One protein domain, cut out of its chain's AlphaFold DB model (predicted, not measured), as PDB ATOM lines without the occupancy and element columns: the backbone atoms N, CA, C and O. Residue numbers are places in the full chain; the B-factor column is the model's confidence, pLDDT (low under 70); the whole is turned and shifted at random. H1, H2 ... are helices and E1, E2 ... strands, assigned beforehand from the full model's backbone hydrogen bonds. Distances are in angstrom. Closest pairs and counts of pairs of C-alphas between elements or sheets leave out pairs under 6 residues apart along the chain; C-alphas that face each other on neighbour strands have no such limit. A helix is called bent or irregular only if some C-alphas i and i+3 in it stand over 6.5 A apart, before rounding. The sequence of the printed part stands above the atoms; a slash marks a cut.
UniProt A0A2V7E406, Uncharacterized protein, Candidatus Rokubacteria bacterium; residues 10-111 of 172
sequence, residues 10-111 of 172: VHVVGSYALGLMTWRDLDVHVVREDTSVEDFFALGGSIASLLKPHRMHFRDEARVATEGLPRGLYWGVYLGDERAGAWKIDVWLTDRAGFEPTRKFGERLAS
ATOM      1  N   VAL A  10     135.179 142.406 139.490       95.19
ATOM      2  CA  VAL A  10     136.164 143.291 138.846       95.19
ATOM      3  C   VAL A  10     137.526 142.612 138.765       95.19
ATOM      4  O   VAL A  10     138.119 142.271 139.789       95.19
ATOM      5  N   HIS A  11     138.075 142.526 137.557       96.44
ATOM      6  CA  HIS A  11     139.406 142.002 137.278       96.44
ATOM      7  C   HIS A  11     140.277 143.077 136.636       96.44
ATOM      8  O   HIS A  11     139.932 143.639 135.599       96.44
ATOM      9  N   VAL A  12     141.443 143.342 137.220       96.88
ATOM     10  CA  VAL A  12     142.495 144.094 136.527       96.88
ATOM     11  C   VAL A  12     143.283 143.104 135.678       96.88
ATOM     12  O   VAL A  12     143.736 142.081 136.190       96.88
ATOM     13  N   VAL A  13     143.422 143.394 134.388       96.88
ATOM     14  CA  VAL A  13     144.032 142.488 133.406       96.88
ATOM     15  C   VAL A  13     145.143 143.198 132.632       96.88
ATOM     16  O   VAL A  13     145.660 144.237 133.049       96.88
ATOM     17  N   GLY A  14     145.567 142.597 131.521       95.94
ATOM     18  CA  GLY A  14     146.484 143.231 130.590       95.94
ATOM     19  C   GLY A  14     147.881 143.443 131.163       95.94
ATOM     20  O   GLY A  14     148.370 142.699 132.019       95.94
ATOM     21  N   SER A  15     148.571 144.445 130.625       96.75
ATOM     22  CA  SER A  15     150.000 144.615 130.894       96.75
ATOM     23  C   SER A  15     150.307 145.038 132.329       96.75
ATOM     24  O   SER A  15     151.351 144.652 132.850       96.75
ATOM     25  N   TYR A  16     149.395 145.757 132.990       97.12
ATOM     26  CA  TYR A  16     149.540 146.114 134.399       97.12
ATOM     27  C   TYR A  16     149.521 144.870 135.295       97.12
ATOM     28  O   TYR A  16     150.481 144.637 136.027       97.12
ATOM     29  N   ALA A  17     148.485 144.031 135.179       96.75
ATOM     30  CA  ALA A  17     148.354 142.810 135.981       96.75
ATOM     31  C   ALA A  17     149.510 141.830 135.748       96.75
ATOM     32  O   ALA A  17     149.948 141.136 136.661       96.75
ATOM     33  N   LEU A  18     150.034 141.805 134.521       96.75
ATOM     34  CA  LEU A  18     151.163 140.962 134.165       96.75
ATOM     35  C   LEU A  18     152.512 141.539 134.579       96.75
ATOM     36  O   LEU A  18     153.472 140.798 134.441       96.75
ATOM     37  N   GLY A  19     152.635 142.792 135.038       96.88
ATOM     38  CA  GLY A  19     153.920 143.449 135.337       96.88
ATOM     39  C   GLY A  19     154.753 143.793 134.090       96.88
ATOM     40  O   GLY A  19     155.978 143.681 134.106       96.88
ATOM     41  N   LEU A  20     154.081 144.128 132.987       97.62
ATOM     42  CA  LEU A  20     154.640 144.414 131.655       97.62
ATOM     43  C   LEU A  20     154.232 145.809 131.141       97.62
ATOM     44  O   LEU A  20     154.240 146.057 129.931       97.62
ATOM     45  N   MET A  21     153.772 146.692 132.025       95.88
ATOM     46  CA  MET A  21     153.291 148.030 131.677       95.88
ATOM     47  C   MET A  21     154.471 148.987 131.447       95.88
ATOM     48  O   MET A  21     155.340 149.101 132.303       95.88
ATOM     49  N   THR A  22     154.484 149.691 130.310       95.06
ATOM     50  CA  THR A  22     155.559 150.641 129.928       95.06
ATOM     51  C   THR A  22     155.065 152.065 129.680       95.06
ATOM     52  O   THR A  22     155.846 152.979 129.430       95.06
ATOM     53  N   TRP A  23     153.755 152.268 129.753       94.44
ATOM     54  CA  TRP A  23     153.082 153.558 129.678       94.44
ATOM     55  C   TRP A  23     151.724 153.414 130.383       94.44
ATOM     56  O   TRP A  23     151.335 152.305 130.745       94.44
ATOM     57  N   ARG A  24     151.043 154.526 130.668       95.56
ATOM     58  CA  ARG A  24     149.885 154.575 131.577       95.56
ATOM     59  C   ARG A  24     148.605 154.007 130.936       95.56
ATOM     60  O   ARG A  24     147.708 154.759 130.564       95.56
ATOM     61  N   ASP A  25     148.555 152.682 130.829       94.69
ATOM     62  CA  ASP A  25     147.496 151.872 130.211       94.69
ATOM     63  C   ASP A  25     146.939 150.893 131.248       94.69
ATOM     64  O   ASP A  25     147.666 150.023 131.735       94.69
ATOM     65  N   LEU A  26     145.669 151.056 131.621       97.44
ATOM     66  CA  LEU A  26     145.009 150.190 132.595       97.44
ATOM     67  C   LEU A  26     143.816 149.479 131.962       97.44
ATOM     68  O   LEU A  26     142.837 150.120 131.595       97.44
ATOM     69  N   ASP A  27     143.878 148.153 131.921       97.50
ATOM     70  CA  ASP A  27     142.785 147.305 131.457       97.50
ATOM     71  C   ASP A  27     141.994 146.755 132.648       97.50
ATOM     72  O   ASP A  27     142.538 146.068 133.522       97.50
ATOM     73  N   VAL A  28     140.695 147.031 132.675       97.62
ATOM     74  CA  VAL A  28     139.761 146.526 133.679       97.62
ATOM     75  C   VAL A  28     138.632 145.773 132.988       97.62
ATOM     76  O   VAL A  28     138.020 146.260 132.041       97.62
ATOM     77  N   HIS A  29     138.333 144.582 133.489       97.38
ATOM     78  CA  HIS A  29     137.240 143.746 133.017       97.38
ATOM     79  C   HIS A  29     136.246 143.532 134.155       97.38
ATOM     80  O   HIS A  29     136.615 143.060 135.227       97.38
ATOM     81  N   VAL A  30     134.992 143.897 133.927       96.25
ATOM     82  CA  VAL A  30     133.873 143.691 134.845       96.25
ATOM     83  C   VAL A  30     133.049 142.513 134.332       96.25
ATOM     84  O   VAL A  30     132.692 142.469 133.155       96.25
ATOM     85  N   VAL A  31     132.772 141.543 135.198       95.69
ATOM     86  CA  VAL A  31     132.026 140.327 134.861       95.69
ATOM     87  C   VAL A  31     130.684 140.334 135.573       95.69
ATOM     88  O   VAL A  31     130.622 140.430 136.802       95.69
ATOM     89  N   ARG A  32     129.606 140.236 134.796       93.44
ATOM     90  CA  ARG A  32     128.222 140.235 135.279       93.44
ATOM     91  C   ARG A  32     127.324 139.547 134.248       93.44
ATOM     92  O   ARG A  32     127.435 139.820 133.059       93.44
ATOM     93  N   GLU A  33     126.445 138.658 134.705       90.19
ATOM     94  CA  GLU A  33     125.579 137.862 133.817       90.19
ATOM     95  C   GLU A  33     124.478 138.712 133.160       90.19
ATOM     96  O   GLU A  33     124.157 138.543 131.987       90.19
ATOM     97  N   ASP A  34     123.913 139.670 133.892       85.06
ATOM     98  CA  ASP A  34     122.886 140.578 133.397       85.06
ATOM     99  C   ASP A  34     123.517 141.864 132.849       85.06
ATOM    100  O   ASP A  34     123.822 142.801 133.572       85.06
ATOM    101  N   THR A  35     123.734 141.939 131.539       77.38
ATOM    102  CA  THR A  35     124.290 143.150 130.916       77.38
ATOM    103  C   THR A  35     123.172 144.070 130.421       77.38
ATOM    104  O   THR A  35     122.453 143.730 129.483       77.38
ATOM    105  N   SER A  36     123.051 145.264 131.010       89.25
ATOM    106  CA  SER A  36     122.201 146.353 130.505       89.25
ATOM    107  C   SER A  36     123.060 147.496 129.965       89.25
ATOM    108  O   SER A  36     123.978 147.969 130.637       89.25
ATOM    109  N   VAL A  37     122.742 147.971 128.757       94.06
ATOM    110  CA  VAL A  37     123.390 149.158 128.176       94.06
ATOM    111  C   VAL A  37     123.131 150.386 129.050       94.06
ATOM    112  O   VAL A  37     124.047 151.168 129.272       94.06
ATOM    113  N   GLU A  38     121.922 150.533 129.592       94.31
ATOM    114  CA  GLU A  38     121.566 151.652 130.471       94.31
ATOM    115  C   GLU A  38     122.453 151.686 131.722       94.31
ATOM    116  O   GLU A  38     123.102 152.700 131.994       94.31
ATOM    117  N   ASP A  39     122.590 150.552 132.414       91.31
ATOM    118  CA  ASP A  39     123.460 150.432 133.590       91.31
ATOM    119  C   ASP A  39     124.927 150.720 133.250       91.31
ATOM    120  O   ASP A  39     125.656 151.328 134.037       91.31
ATOM    121  N   PHE A  40     125.381 150.287 132.071       95.44
ATOM    122  CA  PHE A  40     126.753 150.514 131.629       95.44
ATOM    123  C   PHE A  40     127.020 151.981 131.262       95.44
ATOM    124  O   PHE A  40     128.132 152.481 131.462       95.44
ATOM    125  N   PHE A  41     126.008 152.711 130.787       96.94
ATOM    126  CA  PHE A  41     126.077 154.162 130.628       96.94
ATOM    127  C   PHE A  41     126.038 154.892 131.976       96.94
ATOM    128  O   PHE A  41     126.777 155.861 132.146       96.94
ATOM    129  N   ALA A  42     125.273 154.410 132.962       94.25
ATOM    130  CA  ALA A  42     125.310 154.947 134.326       94.25
ATOM    131  C   ALA A  42     126.700 154.774 134.974       94.25
ATOM    132  O   ALA A  42     127.232 155.707 135.590       94.25
ATOM    133  N   LEU A  43     127.344 153.620 134.755       94.00
ATOM    134  CA  LEU A  43     128.748 153.414 135.114       94.00
ATOM    135  C   LEU A  43     129.661 154.407 134.379       94.00
ATOM    136  O   LEU A  43     130.504 155.050 135.006       94.00
ATOM    137  N   GLY A  44     129.468 154.580 133.069       96.69
ATOM    138  CA  GLY A  44     130.194 155.568 132.267       96.69
ATOM    139  C   GLY A  44     130.081 156.989 132.833       96.69
ATOM    140  O   GLY A  44     131.092 157.672 132.983       96.69
ATOM    141  N   GLY A  45     128.881 157.413 133.242       97.19
ATOM    142  CA  GLY A  45     128.644 158.706 133.895       97.19
ATOM    143  C   GLY A  45     129.351 158.843 135.248       97.19
ATOM    144  O   GLY A  45     129.913 159.898 135.559       97.19
ATOM    145  N   SER A  46     129.402 157.762 136.028       95.56
ATOM    146  CA  SER A  46     130.138 157.715 137.298       95.56
ATOM    147  C   SER A  46     131.651 157.829 137.082       95.56
ATOM    148  O   SER A  46     132.325 158.598 137.773       95.56
ATOM    149  N   ILE A  47     132.188 157.126 136.079       96.56
ATOM    150  CA  ILE A  47     133.594 157.228 135.663       96.56
ATOM    151  C   ILE A  47     133.910 158.650 135.191       96.56
ATOM    152  O   ILE A  47     134.911 159.226 135.621       96.56
ATOM    153  N   ALA A  48     133.052 159.233 134.349       97.75
ATOM    154  CA  ALA A  48     133.230 160.583 133.828       97.75
ATOM    155  C   ALA A  48     133.260 161.628 134.954       97.75
ATOM    156  O   ALA A  48     134.130 162.497 134.973       97.75
ATOM    157  N   SER A  49     132.358 161.502 135.929       96.88
ATOM    158  CA  SER A  49     132.279 162.406 137.082       96.88
ATOM    159  C   SER A  49     133.516 162.313 137.980       96.88
ATOM    160  O   SER A  49     134.018 163.334 138.455       96.88
ATOM    161  N   LEU A  50     134.023 161.095 138.195       96.38
ATOM    162  CA  LEU A  50     135.179 160.844 139.054       96.38
ATOM    163  C   LEU A  50     136.500 161.262 138.397       96.38
ATOM    164  O   LEU A  50     137.297 161.967 139.011       96.38
ATOM    165  N   LEU A  51     136.751 160.791 137.174       96.31
ATOM    166  CA  LEU A  51     138.054 160.919 136.517       96.31
ATOM    167  C   LEU A  51     138.167 162.152 135.620       96.31
ATOM    168  O   LEU A  51     139.280 162.528 135.266       96.31
ATOM    169  N   LYS A  52     137.034 162.768 135.257       96.94
ATOM    170  CA  LYS A  52     136.956 163.933 134.364       96.94
ATOM    171  C   LYS A  52     137.780 163.742 133.076       96.94
ATOM    172  O   LYS A  52     138.634 164.575 132.770       96.94
ATOM    173  N   PRO A  53     137.566 162.636 132.333       97.62
ATOM    174  CA  PRO A  53     138.263 162.396 131.077       97.62
ATOM    175  C   PRO A  53     137.942 163.500 130.067       97.62
ATOM    176  O   PRO A  53     136.822 164.010 130.036       97.62
ATOM    177  N   HIS A  54     138.888 163.825 129.183       96.19
ATOM    178  CA  HIS A  54     138.590 164.721 128.055       96.19
ATOM    179  C   HIS A  54     137.801 164.010 126.953       96.19
ATOM    180  O   HIS A  54     137.141 164.663 126.147       96.19
ATOM    181  N   ARG A  55     137.867 162.673 126.912       97.62
ATOM    182  CA  ARG A  55     137.195 161.853 125.905       97.62
ATOM    183  C   ARG A  55     136.885 160.459 126.438       97.62
ATOM    184  O   ARG A  55     137.703 159.855 127.131       97.62
ATOM    185  N   MET A  56     135.727 159.928 126.052       98.25
ATOM    186  CA  MET A  56     135.339 158.533 126.271       98.25
ATOM    187  C   MET A  56     134.773 157.934 124.983       98.25
ATOM    188  O   MET A  56     134.056 158.617 124.256       98.25
ATOM    189  N   HIS A  57     135.087 156.671 124.697       98.00
ATOM    190  CA  HIS A  57     134.591 155.933 123.533       98.00
ATOM    191  C   HIS A  57     133.757 154.734 123.976       98.00
ATOM    192  O   HIS A  57     134.273 153.863 124.672       98.00
ATOM    193  N   PHE A  58     132.503 154.679 123.534       98.25
ATOM    194  CA  PHE A  58     131.626 153.524 123.720       98.25
ATOM    195  C   PHE A  58     131.771 152.536 122.562       98.25
ATOM    196  O   PHE A  58     131.841 152.960 121.406       98.25
ATOM    197  N   ARG A  59     131.724 151.232 122.851       97.62
ATOM    198  CA  ARG A  59     131.460 150.189 121.850       97.62
ATOM    199  C   ARG A  59     130.480 149.154 122.396       97.62
ATOM    200  O   ARG A  59     130.617 148.711 123.534       97.62
ATOM    201  N   ASP A  60     129.542 148.746 121.547       97.19
ATOM    202  CA  ASP A  60     128.651 147.607 121.778       97.19
ATOM    203  C   ASP A  60     129.113 146.425 120.911       97.19
ATOM    204  O   ASP A  60     128.658 146.224 119.781       97.19
ATOM    205  N   GLU A  61     130.065 145.651 121.430       96.12
ATOM    206  CA  GLU A  61     130.576 144.445 120.771       96.12
ATOM    207  C   GLU A  61     129.691 143.218 120.999       96.12
ATOM    208  O   GLU A  61     129.911 142.182 120.372       96.12
ATOM    209  N   ALA A  62     128.653 143.316 121.834       93.12
ATOM    210  CA  ALA A  62     127.599 142.308 121.865       93.12
ATOM    211  C   ALA A  62     126.788 142.327 120.555       93.12
ATOM    212  O   ALA A  62     126.346 141.274 120.095       93.12
ATOM    213  N   ARG A  63     126.643 143.507 119.930       93.81
ATOM    214  CA  ARG A  63     125.986 143.680 118.624       93.81
ATOM    215  C   ARG A  63     126.937 143.600 117.437       93.81
ATOM    216  O   ARG A  63     126.625 142.911 116.471       93.81
ATOM    217  N   VAL A  64     128.056 144.325 117.484       95.38
ATOM    218  CA  VAL A  64     128.997 144.403 116.350       95.38
ATOM    219  C   VAL A  64     129.795 143.108 116.199       95.38
ATOM    220  O   VAL A  64     130.022 142.667 115.076       95.38
ATOM    221  N   ALA A  65     130.176 142.485 117.322       93.31
ATOM    222  CA  ALA A  65     130.943 141.244 117.372       93.31
ATOM    223  C   ALA A  65     132.205 141.276 116.491       93.31
ATOM    224  O   ALA A  65     132.448 140.359 115.705       93.31
ATOM    225  N   THR A  66     133.007 142.338 116.624       94.12
ATOM    226  CA  THR A  66     134.278 142.473 115.901       94.12
ATOM    227  C   THR A  66     135.174 141.271 116.189       94.12
ATOM    228  O   THR A  66     135.386 140.901 117.347       94.12
ATOM    229  N   GLU A  67     135.734 140.675 115.137       90.38
ATOM    230  CA  GLU A  67     136.652 139.548 115.272       90.38
ATOM    231  C   GLU A  67     137.840 139.902 116.184       90.38
ATOM    232  O   GLU A  67     138.460 140.959 116.059       90.38
ATOM    233  N   GLY A  68     138.139 139.011 117.132       86.06
ATOM    234  CA  GLY A  68     139.236 139.175 118.088       86.06
ATOM    235  C   GLY A  68     138.919 140.019 119.327       86.06
ATOM    236  O   GLY A  68     139.779 140.116 120.203       86.06
ATOM    237  N   LEU A  69     137.717 140.595 119.448       91.31
ATOM    238  CA  LEU A  69     137.278 141.305 120.655       91.31
ATOM    239  C   LEU A  69     136.290 140.477 121.494       91.31
ATOM    240  O   LEU A  69     135.562 139.644 120.945       91.31
ATOM    241  N   PRO A  70     136.227 140.700 122.822       92.19
ATOM    242  CA  PRO A  70     135.170 140.132 123.650       92.19
ATOM    243  C   PRO A  70     133.788 140.592 123.177       92.19
ATOM    244  O   PRO A  70     133.594 141.754 122.819       92.19
ATOM    245  N   ARG A  71     132.799 139.697 123.242       93.12
ATOM    246  CA  ARG A  71     131.392 140.090 123.106       93.12
ATOM    247  C   ARG A  71     130.943 140.752 124.401       93.12
ATOM    248  O   ARG A  71     130.890 140.097 125.437       93.12
ATOM    249  N   GLY A  72     130.629 142.039 124.337       95.38
ATOM    250  CA  GLY A  72     130.210 142.809 125.501       95.38
ATOM    251  C   GLY A  72     130.215 144.304 125.244       95.38
ATOM    252  O   GLY A  72     130.238 144.754 124.098       95.38
ATOM    253  N   LEU A  73     130.190 145.074 126.324       97.56
ATOM    254  CA  LEU A  73     130.201 146.529 126.273       97.56
ATOM    255  C   LEU A  73     131.575 147.056 126.677       97.56
ATOM    256  O   LEU A  73     132.238 146.490 127.546       97.56
ATOM    257  N   TYR A  74     132.003 148.144 126.048       98.19
ATOM    258  CA  TYR A  74     133.329 148.708 126.264       98.19
ATOM    259  C   TYR A  74     133.297 150.227 126.408       98.19
ATOM    260  O   TYR A  74     132.634 150.926 125.636       98.19
ATOM    261  N   TRP A  75     134.081 150.719 127.367       98.56
ATOM    262  CA  TRP A  75     134.474 152.112 127.508       98.56
ATOM    263  C   TRP A  75     135.989 152.254 127.368       98.56
ATOM    264  O   TRP A  75     136.746 151.712 128.169       98.56
ATOM    265  N   GLY A  76     136.428 153.054 126.399       98.38
ATOM    266  CA  GLY A  76     137.785 153.598 126.359       98.38
ATOM    267  C   GLY A  76     137.803 154.986 126.981       98.38
ATOM    268  O   GLY A  76     137.132 155.882 126.475       98.38
ATOM    269  N   VAL A  77     138.549 155.181 128.066       98.50
ATOM    270  CA  VAL A  77     138.565 156.411 128.873       98.50
ATOM    271  C   VAL A  77     139.915 157.104 128.734       98.50
ATOM    272  O   VAL A  77     140.948 156.525 129.063       98.50
ATOM    273  N   TYR A  78     139.918 158.354 128.266       98.12
ATOM    274  CA  TYR A  78     141.134 159.100 127.939       98.12
ATOM    275  C   TYR A  78     141.282 160.327 128.850       98.12
ATOM    276  O   TYR A  78     140.456 161.242 128.808       98.12
ATOM    277  N   LEU A  79     142.348 160.367 129.660       97.62
ATOM    278  CA  LEU A  79     142.614 161.467 130.609       97.62
ATOM    279  C   LEU A  79     143.563 162.546 130.060       97.62
ATOM    280  O   LEU A  79     143.802 163.552 130.716       97.62
ATOM    281  N   GLY A  80     144.099 162.365 128.853       95.88
ATOM    282  CA  GLY A  80     144.923 163.357 128.154       95.88
ATOM    283  C   GLY A  80     145.568 162.755 126.911       95.88
ATOM    284  O   GLY A  80     145.032 161.801 126.342       95.88
ATOM    285  N   ASP A  81     146.723 163.289 126.518       93.31
ATOM    286  CA  ASP A  81     147.592 162.658 125.525       93.31
ATOM    287  C   ASP A  81     148.431 161.541 126.172       93.31
ATOM    288  O   ASP A  81     149.312 161.793 126.996       93.31
ATOM    289  N   GLU A  82     148.168 160.293 125.781       91.25
ATOM    290  CA  GLU A  82     148.906 159.098 126.215       91.25
ATOM    291  C   GLU A  82     150.412 159.218 125.935       91.25
ATOM    292  O   GLU A  82     151.239 158.765 126.729       91.25
ATOM    293  N   ARG A  83     150.794 159.882 124.835       88.75
ATOM    294  CA  ARG A  83     152.199 160.059 124.435       88.75
ATOM    295  C   ARG A  83     152.927 161.075 125.310       88.75
ATOM    296  O   ARG A  83     154.122 160.896 125.561       88.75
ATOM    297  N   ALA A  84     152.195 162.055 125.840       92.56
ATOM    298  CA  ALA A  84     152.635 162.971 126.891       92.56
ATOM    299  C   ALA A  84     152.522 162.365 128.307       92.56
ATOM    300  O   ALA A  84     152.827 163.026 129.300       92.56
ATOM    301  N   GLY A  85     152.109 161.099 128.420       92.62
ATOM    302  CA  GLY A  85     152.010 160.384 129.684       92.62
ATOM    303  C   GLY A  85     150.674 160.564 130.399       92.62
ATOM    304  O   GLY A  85     150.631 160.426 131.617       92.62
ATOM    305  N   ALA A  86     149.580 160.858 129.708       96.00
ATOM    306  CA  ALA A  86     148.259 160.741 130.313       96.00
ATOM    307  C   ALA A  86     147.808 159.274 130.422       96.00
ATOM    308  O   ALA A  86     148.324 158.400 129.728       96.00
ATOM    309  N   TRP A  87     146.835 159.013 131.297       97.31
ATOM    310  CA  TRP A  87     146.233 157.687 131.429       97.31
ATOM    311  C   TRP A  87     145.223 157.405 130.317       97.31
ATOM    312  O   TRP A  87     144.371 158.248 130.009       97.31
ATOM    313  N   LYS A  88     145.275 156.172 129.813       97.00
ATOM    314  CA  LYS A  88     144.166 155.492 129.151       97.00
ATOM    315  C   LYS A  88     143.669 154.373 130.061       97.00
ATOM    316  O   LYS A  88     144.474 153.645 130.643       97.00
ATOM    317  N   ILE A  89     142.353 154.258 130.198       98.25
ATOM    318  CA  ILE A  89     141.722 153.179 130.956       98.25
ATOM    319  C   ILE A  89     140.688 152.509 130.064       98.25
ATOM    320  O   ILE A  89     139.775 153.165 129.568       98.25
ATOM    321  N   ASP A  90     140.841 151.209 129.877       98.00
ATOM    322  CA  ASP A  90     139.917 150.365 129.140       98.00
ATOM    323  C   ASP A  90     139.025 149.627 130.144       98.00
ATOM    324  O   ASP A  90     139.523 148.982 131.065       98.00
ATOM    325  N   VAL A  91     137.706 149.749 129.996       97.88
ATOM    326  CA  VAL A  91     136.719 149.081 130.852       97.88
ATOM    327  C   VAL A  91     135.814 148.221 129.985       97.88
ATOM    328  O   VAL A  91     135.023 148.740 129.201       97.88
ATOM    329  N   TRP A  92     135.926 146.908 130.146       97.69
ATOM    330  CA  TRP A  92     135.046 145.923 129.523       97.69
ATOM    331  C   TRP A  92     133.968 145.458 130.495       97.69
ATOM    332  O   TRP A  92     134.233 145.314 131.685       97.69
ATOM    333  N   LEU A  93     132.775 145.179 129.977       96.94
ATOM    334  CA  LEU A  93     131.707 144.459 130.664       96.94
ATOM    335  C   LEU A  93     131.274 143.271 129.805       96.94
ATOM    336  O   LEU A  93     130.849 143.460 128.663       96.94
ATOM    337  N   THR A  94     131.373 142.062 130.351       96.50
ATOM    338  CA  THR A  94     130.885 140.831 129.706       96.50
ATOM    339  C   THR A  94     130.226 139.911 130.730       96.50
ATOM    340  O   THR A  94     130.418 140.068 131.937       96.50
ATOM    341  N   ASP A  95     129.535 138.884 130.243       94.81
ATOM    342  CA  ASP A  95     129.228 137.707 131.053       94.81
ATOM    343  C   ASP A  95     130.500 136.880 131.336       94.81
ATOM    344  O   ASP A  95     131.609 137.187 130.862       94.81
ATOM    345  N   ARG A  96     130.359 135.811 132.127       95.00
ATOM    346  CA  ARG A  96     131.488 134.936 132.463       95.00
ATOM    347  C   ARG A  96     132.076 134.239 131.237       95.00
ATOM    348  O   ARG A  96     133.295 134.081 131.156       95.00
ATOM    349  N   ALA A  97     131.241 133.852 130.275       93.19
ATOM    350  CA  ALA A  97     131.689 133.185 129.056       93.19
ATOM    351  C   ALA A  97     132.562 134.105 128.182       93.19
ATOM    352  O   ALA A  97     133.582 133.663 127.654       93.19
ATOM    353  N   GLY A  98     132.206 135.385 128.079       92.88
ATOM    354  CA  GLY A  98     132.949 136.411 127.351       92.88
ATOM    355  C   GLY A  98     134.268 136.803 128.017       92.88
ATOM    356  O   GLY A  98     135.213 137.173 127.320       92.88
ATOM    357  N   PHE A  99     134.376 136.678 129.343       95.75
ATOM    358  CA  PHE A  99     135.617 136.950 130.075       95.75
ATOM    359  C   PHE A  99     136.621 135.794 130.019       95.75
ATOM    360  O   PHE A  99     137.836 136.009 130.037       95.75
ATOM    361  N   GLU A 100     136.131 134.561 129.934       95.50
ATOM    362  CA  GLU A 100     136.949 133.357 130.052       95.50
ATOM    363  C   GLU A 100     138.155 133.302 129.081       95.50
ATOM    364  O   GLU A 100     139.247 132.919 129.518       95.50
ATOM    365  N   PRO A 101     138.052 133.724 127.801       94.62
ATOM    366  CA  PRO A 101     139.211 133.819 126.915       94.62
ATOM    367  C   PRO A 101     140.284 134.793 127.423       94.62
ATOM    368  O   PRO A 101     141.470 134.457 127.393       94.62
ATOM    369  N   THR A 102     139.881 135.963 127.930       95.31
ATOM    370  CA  THR A 102     140.785 136.973 128.507       95.31
ATOM    371  C   THR A 102     141.492 136.421 129.741       95.31
ATOM    372  O   THR A 102     142.716 136.531 129.848       95.31
ATOM    373  N   ARG A 103     140.747 135.753 130.634       96.25
ATOM    374  CA  ARG A 103     141.297 135.093 131.828       96.25
ATOM    375  C   ARG A 103     142.349 134.048 131.452       96.25
ATOM    376  O   ARG A 103     143.493 134.136 131.900       96.25
ATOM    377  N   LYS A 104     142.000 133.107 130.566       96.44
ATOM    378  CA  LYS A 104     142.913 132.047 130.100       96.44
ATOM    379  C   LYS A 104     144.146 132.608 129.399       96.44
ATOM    380  O   LYS A 104     145.241 132.073 129.563       96.44
ATOM    381  N   PHE A 105     143.988 133.665 128.602       94.31
ATOM    382  CA  PHE A 105     145.110 134.336 127.952       94.31
ATOM    383  C   PHE A 105     146.080 134.927 128.981       94.31
ATOM    384  O   PHE A 105     147.283 134.677 128.894       94.31
ATOM    385  N   GLY A 106     145.556 135.646 129.980       96.25
ATOM    386  CA  GLY A 106     146.347 136.211 131.071       96.25
ATOM    387  C   GLY A 106     147.101 135.143 131.866       96.25
ATOM    388  O   GLY A 106     148.309 135.261 132.050       96.25
ATOM    389  N   GLU A 107     146.430 134.062 132.260       97.12
ATOM    390  CA  GLU A 107     147.039 132.946 133.004       97.12
ATOM    391  C   GLU A 107     148.117 132.213 132.195       97.12
ATOM    392  O   GLU A 107     149.200 131.902 132.704       97.12
ATOM    393  N   ARG A 108     147.863 131.979 130.902       96.31
ATOM    394  CA  ARG A 108     148.843 131.368 129.995       96.31
ATOM    395  C   ARG A 108     150.086 132.236 129.831       96.31
ATOM    396  O   ARG A 108     151.188 131.701 129.754       96.31
ATOM    397  N   LEU A 109     149.931 133.556 129.749       96.56
ATOM    398  CA  LEU A 109     151.083 134.454 129.711       96.56
ATOM    399  C   LEU A 109     151.814 134.449 131.049       96.56
ATOM    400  O   LEU A 109     153.015 134.206 131.068       96.56
ATOM    401  N   ALA A 110     151.095 134.654 132.155       97.19
ATOM    402  CA  ALA A 110     151.672 134.725 133.492       97.19
ATOM    403  C   ALA A 110     152.527 133.491 133.823       97.19
ATOM    404  O   ALA A 110     153.653 133.641 134.287       97.19
ATOM    405  N   SER A 111     152.039 132.288 133.504       97.38
ATOM    406  CA  SER A 111     152.761 131.026 133.736       97.38
ATOM    407  C   SER A 111     154.055 130.860 132.926       97.38
ATOM    408  O   SER A 111     154.884 130.025 133.275       97.38
TER     409      SER A 111
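What this domain is: This is residues 10 to 111 of the 172 residues of an uncharacterized protein of Candidatus Rokubacteria bacterium (UniProt A0A2V7E406). A twisted five-stranded sheet lies between two long helices: H2 covers one face near the E4 and E3 side, and H4 crosses the other face slantwise over E1 and E2. Little H1 sits beside E2 and little H3 at the end of E3. The 102 printed residues run E1, H1, E2, H2, E3, H3, E4, E5, H4, a mixed class of helices and strands; the mixed sheet has the order E1, E2, E5, E4, E3. The whole is compact, radius of gyration of the C-alphas 13.7 A, spanning 36 by 35 by 23 A.

Where its parts are: Find C-alpha 10 at (136.164, 143.291, 138.846), where E1, residues 10 to 13, begins. H1 is 14 to 17, E2 25 to 31 (19.9 A), H2 37 to 51 (20.6 A), E3 55 to 60, H3 61 to 64, E4 73 to 78 and E5 88 to 94 (19.8 A). H4, 96 to 110 (20.2 A), ends at C-alpha 110, (151.672, 134.725, 133.492); it is only just irregular, C-alphas 98 and 101 being 6.8 A apart.

How they stand to each other: Antiparallel E1 and E2 have N 11 and O 29 at 2.8 A; parallel E2 and E5, N 28 and O 90 at 2.8 A. The hairpin E4 and E5 has N 91 and O 75 at 2.8 A; antiparallel E4 and E3, N 57 and O 76 at 2.8 A. E2, H2, E3 form a split strand-helix-strand unit, with E5 and E4 between its same-way strands, crossover right-handed. H2, height 9.7 A over the sheet, and H4, 9.6 A, lie on opposite faces: three layers. H3 only grazes the sheet. Every O i to N i+4 pair is within hydrogen-bond range in H2, 9 of 11 in H4.

The domain as a whole: The farthest C-alphas, Asp 34 and Ala 84, are 37.8 A apart. The printed part has no cut, no long link and no printed residue under 70.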